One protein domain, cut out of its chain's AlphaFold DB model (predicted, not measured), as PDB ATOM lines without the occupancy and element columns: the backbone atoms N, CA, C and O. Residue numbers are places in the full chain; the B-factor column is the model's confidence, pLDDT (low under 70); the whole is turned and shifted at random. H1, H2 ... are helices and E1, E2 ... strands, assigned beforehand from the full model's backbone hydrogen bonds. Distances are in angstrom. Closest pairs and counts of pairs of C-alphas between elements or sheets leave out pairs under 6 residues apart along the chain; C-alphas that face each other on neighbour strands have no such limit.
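AT A GLANCE: This is residues 36 to 82 and 107 to 139 of the 144 residues of an uncharacterized protein of Alphaproteobacteria bacterium (UniProt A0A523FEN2). The model has little regular structure: the two-stranded ribbon E1-E2 at one end, short helix H1 toward the other, H2 between them, and the small hairpin E3-E4 to one side of H2. Residues 107 to 112 stick out. The printed part has 80 residues, 27 in two helices and four strands, class mixed, ordered E1, H1, H2, E2, E3, E4; both sheets are antiparallel. It is loose, radius of gyration of the C-alphas 15.3 A, spanning 48 by 26 by 26 A.

HOW THE PARTS SIT: E1, residues 36 to 39, and E2, 74 to 77, are antiparallel at 178 degrees; N 38 and O 75 are 3.0 A apart. H2, 63 to 70, is apart from E1 and from H1, 47 to 51. E3, 116 to 118, and E4, 127 to 129, form a hairpin at 145 degrees, N 128 to O 117 2.9 A; both are apart from H2. In both helices every O i to N i+4 pair is within hydrogen-bond range.

IN THESE COORDINATES: E1 measures 9.9 A from C-alpha 36 (-46.874, 8.303, 23.674), H1 6.1 A, H2 10.1 A, E2 10.5 A, E3 and E4 6.9 A each, ending at C-alpha 129 (-24.117, -7.884, 32.251).

THE WHOLE: Residues 83 to 106 are not printed; C-alphas 82 and 107 are 18.7 A apart. H1 to H2 is a long link. Residues 136 to 139 have pLDDT under 70.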
ATOM      1  N   ILE A  36     -47.972   8.116  24.629       98.12
ATOM      2  CA  ILE A  36     -46.874   8.303  23.674       98.12
ATOM      3  C   ILE A  36     -45.594   7.777  24.313       98.12
ATOM      4  O   ILE A  36     -45.248   8.156  25.431       98.12
ATOM      5  N   ILE A  37     -44.899   6.905  23.590       97.38
ATOM      6  CA  ILE A  37     -43.573   6.405  23.941       97.38
ATOM      7  C   ILE A  37     -42.678   6.684  22.741       97.38
ATOM      8  O   ILE A  37     -43.009   6.299  21.620       97.38
ATOM      9  N   ILE A  38     -41.564   7.366  22.978       96.44
ATOM     10  CA  ILE A  38     -40.505   7.566  21.990       96.44
ATOM     11  C   ILE A  38     -39.276   6.882  22.559       96.44
ATOM     12  O   ILE A  38     -38.826   7.244  23.643       96.44
ATOM     13  N   GLN A  39     -38.761   5.882  21.857       95.50
ATOM     14  CA  GLN A  39     -37.635   5.079  22.312       95.50
ATOM     15  C   GLN A  39     -36.768   4.749  21.102       95.50
ATOM     16  O   GLN A  39     -37.294   4.252  20.104       95.50
ATOM     17  N   ALA A  40     -35.470   5.041  21.176       93.75
ATOM     18  CA  ALA A  40     -34.534   4.545  20.172       93.75
ATOM     19  C   ALA A  40     -34.361   3.024  20.324       93.75
ATOM     20  O   ALA A  40     -34.502   2.476  21.416       93.75
ATOM     21  N   ASP A  41     -34.091   2.335  19.226       93.00
ATOM     22  CA  ASP A  41     -33.762   0.911  19.226       93.00
ATOM     23  C   ASP A  41     -32.327   0.675  19.710       93.00
ATOM     24  O   ASP A  41     -32.089  -0.214  20.529       93.00
ATOM     25  N   GLU A  42     -31.392   1.515  19.262       92.88
ATOM     26  CA  GLU A  42     -29.985   1.471  19.642       92.88
ATOM     27  C   GLU A  42     -29.302   2.847  19.601       92.88
ATOM     28  O   GLU A  42     -29.789   3.813  19.010       92.88
ATOM     29  N   GLY A  43     -28.150   2.940  20.267       92.38
ATOM     30  CA  GLY A  43     -27.227   4.058  20.134       92.38
ATOM     31  C   GLY A  43     -26.215   3.844  19.000       92.38
ATOM     32  O   GLY A  43     -26.062   2.729  18.482       92.38
ATOM     33  N   PRO A  44     -25.491   4.901  18.597       91.75
ATOM     34  CA  PRO A  44     -24.451   4.790  17.584       91.75
ATOM     35  C   PRO A  44     -23.304   3.881  18.046       91.75
ATOM     36  O   PRO A  44     -22.904   3.899  19.206       91.75
ATOM     37  N   PHE A  45     -22.711   3.135  17.116       92.75
ATOM     38  CA  PHE A  45     -21.506   2.359  17.413       92.75
ATOM     39  C   PHE A  45     -20.301   3.259  17.743       92.75
ATOM     40  O   PHE A  45     -20.134   4.292  17.086       92.75
ATOM     41  N   PRO A  46     -19.459   2.882  18.724       94.25
ATOM     42  CA  PRO A  46     -18.228   3.602  19.032       94.25
ATOM     43  C   PRO A  46     -17.206   3.472  17.900       94.25
ATOM     44  O   PRO A  46     -17.197   2.488  17.160       94.25
ATOM     45  N   ASP A  47     -16.314   4.454  17.770       93.81
ATOM     46  CA  ASP A  47     -15.363   4.490  16.651       93.81
ATOM     47  C   ASP A  47     -14.394   3.305  16.660       93.81
ATOM     48  O   ASP A  47     -14.083   2.776  15.597       93.81
ATOM     49  N   ARG A  48     -13.972   2.819  17.840       94.81
ATOM     50  CA  ARG A  48     -13.139   1.609  17.932       94.81
ATOM     51  C   ARG A  48     -13.837   0.382  17.351       94.81
ATOM     52  O   ARG A  48     -13.179  -0.391  16.667       94.81
ATOM     53  N   TYR A  49     -15.140   0.228  17.593       94.62
ATOM     54  CA  TYR A  49     -15.914  -0.853  16.987       94.62
ATOM     55  C   TYR A  49     -15.974  -0.675  15.466       94.62
ATOM     56  O   TYR A  49     -15.615  -1.587  14.741       94.62
ATOM     57  N   ARG A  50     -16.316   0.522  14.965       91.81
ATOM     58  CA  ARG A  50     -16.412   0.779  13.509       91.81
ATOM     59  C   ARG A  50     -15.096   0.567  12.754       91.81
ATOM     60  O   ARG A  50     -15.110   0.281  11.562       91.81
ATOM     61  N   LEU A  51     -13.962   0.781  13.419       93.81
ATOM     62  CA  LEU A  51     -12.636   0.579  12.834       93.81
ATOM     63  C   LEU A  51     -12.234  -0.902  12.766       93.81
ATOM     64  O   LEU A  51     -11.362  -1.236  11.965       93.81
ATOM     65  N   ASP A  52     -12.842  -1.767  13.584       92.44
ATOM     66  CA  ASP A  52     -12.469  -3.179  13.711       92.44
ATOM     67  C   ASP A  52     -13.649  -4.059  14.172       92.44
ATOM     68  O   ASP A  52     -13.601  -4.723  15.205       92.44
ATOM     69  N   GLU A  53     -14.739  -4.058  13.400       90.06
ATOM     70  CA  GLU A  53     -15.998  -4.722  13.786       90.06
ATOM     71  C   GLU A  53     -15.817  -6.232  14.016       90.06
ATOM     72  O   GLU A  53     -16.391  -6.813  14.934       90.06
ATOM     73  N   LEU A  54     -14.966  -6.875  13.208       88.12
ATOM     74  CA  LEU A  54     -14.780  -8.327  13.229       88.12
ATOM     75  C   LEU A  54     -14.058  -8.833  14.477       88.12
ATOM     76  O   LEU A  54     -14.249  -9.995  14.850       88.12
ATOM     77  N   THR A  55     -13.196  -8.014  15.086       91.69
ATOM     78  CA  THR A  55     -12.373  -8.443  16.226       91.69
ATOM     79  C   THR A  55     -12.615  -7.641  17.500       91.69
ATOM     80  O   THR A  55     -12.041  -7.971  18.540       91.69
ATOM     81  N   PHE A  56     -13.511  -6.649  17.462       95.62
ATOM     82  CA  PHE A  56     -13.880  -5.875  18.638       95.62
ATOM     83  C   PHE A  56     -14.482  -6.763  19.737       95.62
ATOM     84  O   PHE A  56     -15.519  -7.408  19.559       95.62
ATOM     85  N   ASP A  57     -13.833  -6.760  20.899       95.75
ATOM     86  CA  ASP A  57     -14.315  -7.413  22.110       95.75
ATOM     87  C   ASP A  57     -15.014  -6.386  23.002       95.75
ATOM     88  O   ASP A  57     -14.377  -5.512  23.598       95.75
ATOM     89  N   TRP A  58     -16.333  -6.506  23.129       96.12
ATOM     90  CA  TRP A  58     -17.140  -5.629  23.974       96.12
ATOM     91  C   TRP A  58     -16.761  -5.710  25.452       96.12
ATOM     92  O   TRP A  58     -17.062  -4.785  26.200       96.12
ATOM     93  N   ARG A  59     -16.072  -6.760  25.908       95.75
ATOM     94  CA  ARG A  59     -15.564  -6.817  27.291       95.75
ATOM     95  C   ARG A  59     -14.481  -5.768  27.556       95.75
ATOM     96  O   ARG A  59     -14.306  -5.364  28.701       95.75
ATOM     97  N   GLU A  60     -13.821  -5.305  26.498       95.75
ATOM     98  CA  GLU A  60     -12.769  -4.283  26.510       95.75
ATOM     99  C   GLU A  60     -13.292  -2.888  26.108       95.75
ATOM    100  O   GLU A  60     -12.502  -1.953  25.895       95.75
ATOM    101  N   ALA A  61     -14.615  -2.737  25.959       96.38
ATOM    102  CA  ALA A  61     -15.246  -1.437  25.757       96.38
ATOM    103  C   ALA A  61     -15.213  -0.617  27.053       96.38
ATOM    104  O   ALA A  61     -15.363  -1.121  28.169       96.38
ATOM    105  N   THR A  62     -15.028   0.684  26.887       96.25
ATOM    106  CA  THR A  62     -15.091   1.665  27.966       96.25
ATOM    107  C   THR A  62     -16.539   1.975  28.349       96.25
ATOM    108  O   THR A  62     -17.472   1.775  27.572       96.25
ATOM    109  N   ASP A  63     -16.733   2.533  29.541       95.50
ATOM    110  CA  ASP A  63     -18.043   2.991  30.016       95.50
ATOM    111  C   ASP A  63     -18.669   4.049  29.083       95.50
ATOM    112  O   ASP A  63     -19.883   4.063  28.877       95.50
ATOM    113  N   ASP A  64     -17.849   4.897  28.452       94.75
ATOM    114  CA  ASP A  64     -18.310   5.880  27.462       94.75
ATOM    115  C   ASP A  64     -18.792   5.210  26.170       94.75
ATOM    116  O   ASP A  64     -19.810   5.619  25.615       94.75
ATOM    117  N   GLU A  65     -18.124   4.146  25.720       96.00
ATOM    118  CA  GLU A  65     -18.549   3.355  24.558       96.00
ATOM    119  C   GLU A  65     -19.842   2.585  24.850       96.00
ATOM    120  O   GLU A  65     -20.749   2.551  24.011       96.00
ATOM    121  N   PHE A  66     -19.987   2.044  26.065       96.19
ATOM    122  CA  PHE A  66     -21.257   1.480  26.513       96.19
ATOM    123  C   PHE A  66     -22.354   2.540  26.568       96.19
ATOM    124  O   PHE A  66     -23.463   2.296  26.095       96.19
ATOM    125  N   ARG A  67     -22.067   3.738  27.087       94.38
ATOM    126  CA  ARG A  67     -23.043   4.835  27.115       94.38
ATOM    127  C   ARG A  67     -23.436   5.273  25.715       94.38
ATOM    128  O   ARG A  67     -24.615   5.506  25.476       94.38
ATOM    129  N   GLN A  68     -22.487   5.325  24.789       93.69
ATOM    130  CA  GLN A  68     -22.744   5.663  23.399       93.69
ATOM    131  C   GLN A  68     -23.661   4.632  22.720       93.69
ATOM    132  O   GLN A  68     -24.604   5.028  22.039       93.69
ATOM    133  N   LYS A  69     -23.423   3.327  22.918       94.56
ATOM    134  CA  LYS A  69     -24.194   2.263  22.251       94.56
ATOM    135  C   LYS A  69     -25.525   1.932  22.934       94.56
ATOM    136  O   LYS A  69     -26.515   1.688  22.247       94.56
ATOM    137  N   PHE A  70     -25.557   1.896  24.265       94.50
ATOM    138  CA  PHE A  70     -26.693   1.392  25.052       94.50
ATOM    139  C   PHE A  70     -27.482   2.497  25.771       94.50
ATOM    140  O   PHE A  70     -28.609   2.258  26.209       94.50
ATOM    141  N   GLY A  71     -26.932   3.712  25.879       92.06
ATOM    142  CA  GLY A  71     -27.606   4.885  26.440       92.06
ATOM    143  C   GLY A  71     -28.635   5.479  25.479       92.06
ATOM    144  O   GLY A  71     -28.434   6.561  24.931       92.06
ATOM    145  N   ILE A  72     -29.738   4.764  25.257       91.75
ATOM    146  CA  ILE A  72     -30.753   5.145  24.272       91.75
ATOM    147  C   ILE A  72     -31.746   6.203  24.793       91.75
ATOM    148  O   ILE A  72     -32.282   6.065  25.899       91.75
ATOM    149  N   PRO A  73     -32.071   7.241  23.996       90.56
ATOM    150  CA  PRO A  73     -33.125   8.190  24.337       90.56
ATOM    151  C   PRO A  73     -34.474   7.490  24.513       90.56
ATOM    152  O   PRO A  73     -34.932   6.772  23.622       90.56
ATOM    153  N   THR A  74     -35.117   7.732  25.654       94.00
ATOM    154  CA  THR A  74     -36.452   7.211  25.965       94.00
ATOM    155  C   THR A  74     -37.291   8.298  26.629       94.00
ATOM    156  O   THR A  74     -36.861   8.909  27.604       94.00
ATOM    157  N   ALA A  75     -38.498   8.535  26.120       94.56
ATOM    158  CA  ALA A  75     -39.444   9.503  26.657       94.56
ATOM    159  C   ALA A  75     -40.851   8.903  26.743       94.56
ATOM    160  O   ALA A  75     -41.302   8.197  25.838       94.56
ATOM    161  N   TYR A  76     -41.554   9.238  27.826       96.75
ATOM    162  CA  TYR A  76     -42.889   8.738  28.129       96.75
ATOM    163  C   TYR A  76     -43.865   9.892  28.304       96.75
ATOM    164  O   TYR A  76     -43.570  10.889  28.962       96.75
ATOM    165  N   TYR A  77     -45.065   9.711  27.775       97.44
ATOM    166  CA  TYR A  77     -46.209  10.558  28.048       97.44
ATOM    167  C   TYR A  77     -47.411   9.680  28.369       97.44
ATOM    168  O   TYR A  77     -47.867   8.895  27.535       97.44
ATOM    169  N   PHE A  78     -47.936   9.852  29.578       97.44
ATOM    170  CA  PHE A  78     -49.145   9.201  30.055       97.44
ATOM    171  C   PHE A  78     -50.261  10.246  30.179       97.44
ATOM    172  O   PHE A  78     -50.047  11.273  30.833       97.44
ATOM    173  N   PRO A  79     -51.439  10.034  29.553       96.56
ATOM    174  CA  PRO A  79     -52.514  11.025  29.545       96.56
ATOM    175  C   PRO A  79     -53.075  11.316  30.945       96.56
ATOM    176  O   PRO A  79     -53.536  12.426  31.193       96.56
ATOM    177  N   ASP A  80     -52.981  10.365  31.878       96.31
ATOM    178  CA  ASP A  80     -53.377  10.536  33.282       96.31
ATOM    179  C   ASP A  80     -52.305  11.212  34.157       96.31
ATOM    180  O   ASP A  80     -52.569  11.538  35.313       96.31
ATOM    181  N   ARG A  81     -51.109  11.459  33.599       95.81
ATOM    182  CA  ARG A  81     -49.939  12.047  34.274       95.81
ATOM    183  C   ARG A  81     -49.439  11.263  35.490       95.81
ATOM    184  O   ARG A  81     -48.648  11.803  36.263       95.81
ATOM    185  N   ASP A  82     -49.843  10.008  35.640       96.81
ATOM    186  CA  ASP A  82     -49.373   9.152  36.722       96.81
ATOM    187  C   ASP A  82     -48.165   8.327  36.273       96.81
ATOM    188  O   ASP A  82     -48.289   7.305  35.598       96.81
ATOM    189  N   ASP A 107     -51.288  -8.933  33.632       97.56
ATOM    190  CA  ASP A 107     -50.456  -9.424  34.732       97.56
ATOM    191  C   ASP A 107     -48.999  -9.563  34.264       97.56
ATOM    192  O   ASP A 107     -48.531 -10.639  33.886       97.56
ATOM    193  N   LEU A 108     -48.304  -8.426  34.176       97.06
ATOM    194  CA  LEU A 108     -46.910  -8.338  33.737       97.06
ATOM    195  C   LEU A 108     -46.072  -7.612  34.797       97.06
ATOM    196  O   LEU A 108     -45.760  -6.428  34.624       97.06
ATOM    197  N   PRO A 109     -45.682  -8.297  35.891       95.62
ATOM    198  CA  PRO A 109     -44.853  -7.686  36.921       95.62
ATOM    199  C   PRO A 109     -43.524  -7.174  36.332       95.62
ATOM    200  O   PRO A 109     -42.969  -7.805  35.419       95.62
ATOM    201  N   PRO A 110     -42.988  -6.044  36.839       96.00
ATOM    202  CA  PRO A 110     -41.686  -5.544  36.417       96.00
ATOM    203  C   PRO A 110     -40.581  -6.587  36.611       96.00
ATOM    204  O   PRO A 110     -40.558  -7.320  37.601       96.00
ATOM    205  N   LEU A 111     -39.649  -6.637  35.662       97.56
ATOM    206  CA  LEU A 111     -38.413  -7.405  35.784       97.56
ATOM    207  C   LEU A 111     -37.298  -6.534  36.358       97.56
ATOM    208  O   LEU A 111     -37.401  -5.310  36.400       97.56
ATOM    209  N   ALA A 112     -36.203  -7.175  36.764       96.88
ATOM    210  CA  ALA A 112     -34.998  -6.452  37.138       96.88
ATOM    211  C   ALA A 112     -34.509  -5.589  35.965       96.88
ATOM    212  O   ALA A 112     -34.353  -6.087  34.846       96.88
ATOM    213  N   ASP A 113     -34.227  -4.317  36.239       95.56
ATOM    214  CA  ASP A 113     -33.634  -3.395  35.277       95.56
ATOM    215  C   ASP A 113     -32.179  -3.788  35.013       95.56
ATOM    216  O   ASP A 113     -31.255  -3.276  35.648       95.56
ATOM    217  N   LYS A 114     -31.988  -4.736  34.096       95.75
ATOM    218  CA  LYS A 114     -30.682  -5.235  33.668       95.75
ATOM    219  C   LYS A 114     -30.464  -5.022  32.179       95.75
ATOM    220  O   LYS A 114     -31.411  -5.094  31.394       95.75
ATOM    221  N   SER A 115     -29.207  -4.814  31.814       95.00
ATOM    222  CA  SER A 115     -28.757  -4.676  30.430       95.00
ATOM    223  C   SER A 115     -27.582  -5.609  30.179       95.00
ATOM    224  O   SER A 115     -26.739  -5.803  31.055       95.00
ATOM    225  N   TYR A 116     -27.528  -6.179  28.979       95.88
ATOM    226  CA  TYR A 116     -26.512  -7.149  28.584       95.88
ATOM    227  C   TYR A 116     -25.915  -6.760  27.234       95.88
ATOM    228  O   TYR A 116     -26.628  -6.238  26.376       95.88
ATOM    229  N   SER A 117     -24.629  -7.047  27.060       95.88
ATOM    230  CA  SER A 117     -23.944  -6.999  25.769       95.88
ATOM    231  C   SER A 117     -23.539  -8.406  25.350       95.88
ATOM    232  O   SER A 117     -23.289  -9.259  26.203       95.88
ATOM    233  N   ILE A 118     -23.435  -8.626  24.042       95.62
ATOM    234  CA  ILE A 118     -22.673  -9.744  23.470       95.62
ATOM    235  C   ILE A 118     -21.178  -9.503  23.679       95.62
ATOM    236  O   ILE A 118     -20.777  -8.345  23.801       95.62
ATOM    237  N   THR A 119     -20.352 -10.551  23.690       95.56
ATOM    238  CA  THR A 119     -18.886 -10.394  23.737       95.56
ATOM    239  C   THR A 119     -18.310  -9.901  22.415       95.56
ATOM    240  O   THR A 119     -17.435  -9.044  22.420       95.56
ATOM    241  N   SER A 120     -18.804 -10.402  21.283       94.12
ATOM    242  CA  SER A 120     -18.416  -9.956  19.941       94.12
ATOM    243  C   SER A 120     -19.439 -10.421  18.906       94.12
ATOM    244  O   SER A 120     -20.258 -11.301  19.187       94.12
ATOM    245  N   ASP A 121     -19.361  -9.889  17.689       90.44
ATOM    246  CA  ASP A 121     -20.279 -10.240  16.595       90.44
ATOM    247  C   ASP A 121     -20.143 -11.699  16.128       90.44
ATOM    248  O   ASP A 121     -21.051 -12.252  15.506       90.44
ATOM    249  N   ASN A 122     -19.033 -12.353  16.477       91.25
ATOM    250  CA  ASN A 122     -18.803 -13.773  16.216       91.25
ATOM    251  C   ASN A 122     -19.360 -14.691  17.321       91.25
ATOM    252  O   ASN A 122     -19.342 -15.911  17.157       91.25
ATOM    253  N   ASP A 123     -19.843 -14.133  18.435       91.50
ATOM    254  CA  ASP A 123     -20.323 -14.887  19.596       91.50
ATOM    255  C   ASP A 123     -21.587 -14.253  20.205       91.50
ATOM    256  O   ASP A 123     -21.624 -13.785  21.344       91.50
ATOM    257  N   LEU A 124     -22.660 -14.239  19.407       90.56
ATOM    258  CA  LEU A 124     -23.925 -13.567  19.733       90.56
ATOM    259  C   LEU A 124     -24.681 -14.170  20.932       90.56
ATOM    260  O   LEU A 124     -25.606 -13.545  21.450       90.56
ATOM    261  N   TYR A 125     -24.328 -15.384  21.366       93.81
ATOM    262  CA  TYR A 125     -24.979 -16.064  22.494       93.81
ATOM    263  C   TYR A 125     -24.199 -15.933  23.806       93.81
ATOM    264  O   TYR A 125     -24.712 -16.306  24.864       93.81
ATOM    265  N   SER A 126     -22.985 -15.385  23.756       95.75
ATOM    266  CA  SER A 126     -22.178 -15.093  24.933       95.75
ATOM    267  C   SER A 126     -22.510 -13.698  25.447       95.75
ATOM    268  O   SER A 126     -22.034 -12.682  24.940       95.75
ATOM    269  N   LEU A 127     -23.395 -13.655  26.444       96.69
ATOM    270  CA  LEU A 127     -23.889 -12.423  27.047       96.69
ATOM    271  C   LEU A 127     -23.191 -12.140  28.376       96.69
ATOM    272  O   LEU A 127     -23.009 -13.038  29.201       96.69
ATOM    273  N   PHE A 128     -22.896 -10.870  28.631       97.12
ATOM    274  CA  PHE A 128     -22.433 -10.400  29.933       97.12
ATOM    275  C   PHE A 128     -23.190  -9.146  30.362       97.12
ATOM    276  O   PHE A 128     -23.672  -8.365  29.542       97.12
ATOM    277  N   GLU A 129     -23.353  -8.986  31.675       97.19
ATOM    278  CA  GLU A 129     -24.117  -7.884  32.251       97.19
ATOM    279  C   GLU A 129     -23.323  -6.571  32.177       97.19
ATOM    280  O   GLU A 129     -22.162  -6.507  32.576       97.19
ATOM    281  N   ILE A 130     -23.977  -5.514  31.693       96.31
ATOM    282  CA  ILE A 130     -23.415  -4.161  31.532       96.31
ATOM    283  C   ILE A 130     -24.239  -3.100  32.267       96.31
ATOM    284  O   ILE A 130     -24.054  -1.907  32.048       96.31
ATOM    285  N   THR A 131     -25.166  -3.527  33.126       94.19
ATOM    286  CA  THR A 131     -26.155  -2.685  33.808       94.19
ATOM    287  C   THR A 131     -25.563  -1.403  34.401       94.19
ATOM    288  O   THR A 131     -26.129  -0.330  34.214       94.19
ATOM    289  N   ASP A 132     -24.410  -1.490  35.066       92.00
ATOM    290  CA  ASP A 132     -23.796  -0.353  35.762       92.00
ATOM    291  C   ASP A 132     -22.690   0.347  34.950       92.00
ATOM    292  O   ASP A 132     -22.106   1.316  35.421       92.00
ATOM    293  N   LYS A 133     -22.422  -0.099  33.714       89.94
ATOM    294  CA  LYS A 133     -21.364   0.455  32.846       89.94
ATOM    295  C   LYS A 133     -21.695   1.825  32.268       89.94
ATOM    296  O   LYS A 133     -20.803   2.578  31.912       89.94
ATOM    297  N   PHE A 134     -22.978   2.148  32.140       84.31
ATOM    298  CA  PHE A 134     -23.416   3.377  31.471       84.31
ATOM    299  C   PHE A 134     -24.526   4.125  32.208       84.31
ATOM    300  O   PHE A 134     -24.998   5.159  31.731       84.31
ATOM    301  N   ARG A 135     -24.923   3.641  33.388       82.00
ATOM    302  CA  ARG A 135     -25.812   4.388  34.276       82.00
ATOM    303  C   ARG A 135     -25.071   5.602  34.816       82.00
ATOM    304  O   ARG A 135     -23.979   5.487  35.370       82.00
ATOM    305  N   THR A 136     -25.672   6.774  34.658       63.34
ATOM    306  CA  THR A 136     -25.215   7.961  35.375       63.34
ATOM    307  C   THR A 136     -25.408   7.731  36.870       63.34
ATOM    308  O   THR A 136     -26.406   7.152  37.308       63.34
ATOM    309  N   HIS A 137     -24.419   8.135  37.660       53.91
ATOM    310  CA  HIS A 137     -24.550   8.106  39.111       53.91
ATOM    311  C   HIS A 137     -25.473   9.258  39.524       53.91
ATOM    312  O   HIS A 137     -25.492  10.298  38.860       53.91
ATOM    313  N   ASP A 138     -26.242   9.083  40.602       43.91
ATOM    314  CA  ASP A 138     -27.070  10.144  41.186       43.91
ATOM    315  C   ASP A 138     -26.155  11.326  41.588       43.91
ATOM    316  O   ASP A 138     -25.572  11.351  42.669       43.91
ATOM    317  N   GLY A 139     -25.944  12.269  40.665       42.44
ATOM    318  CA  GLY A 139     -24.912  13.307  40.759       42.44
ATOM    319  C   GLY A 139     -24.585  13.976  39.420       42.44
ATOM    320  O   GLY A 139     -24.320  15.181  39.395       42.44
TER     321      GLY A 139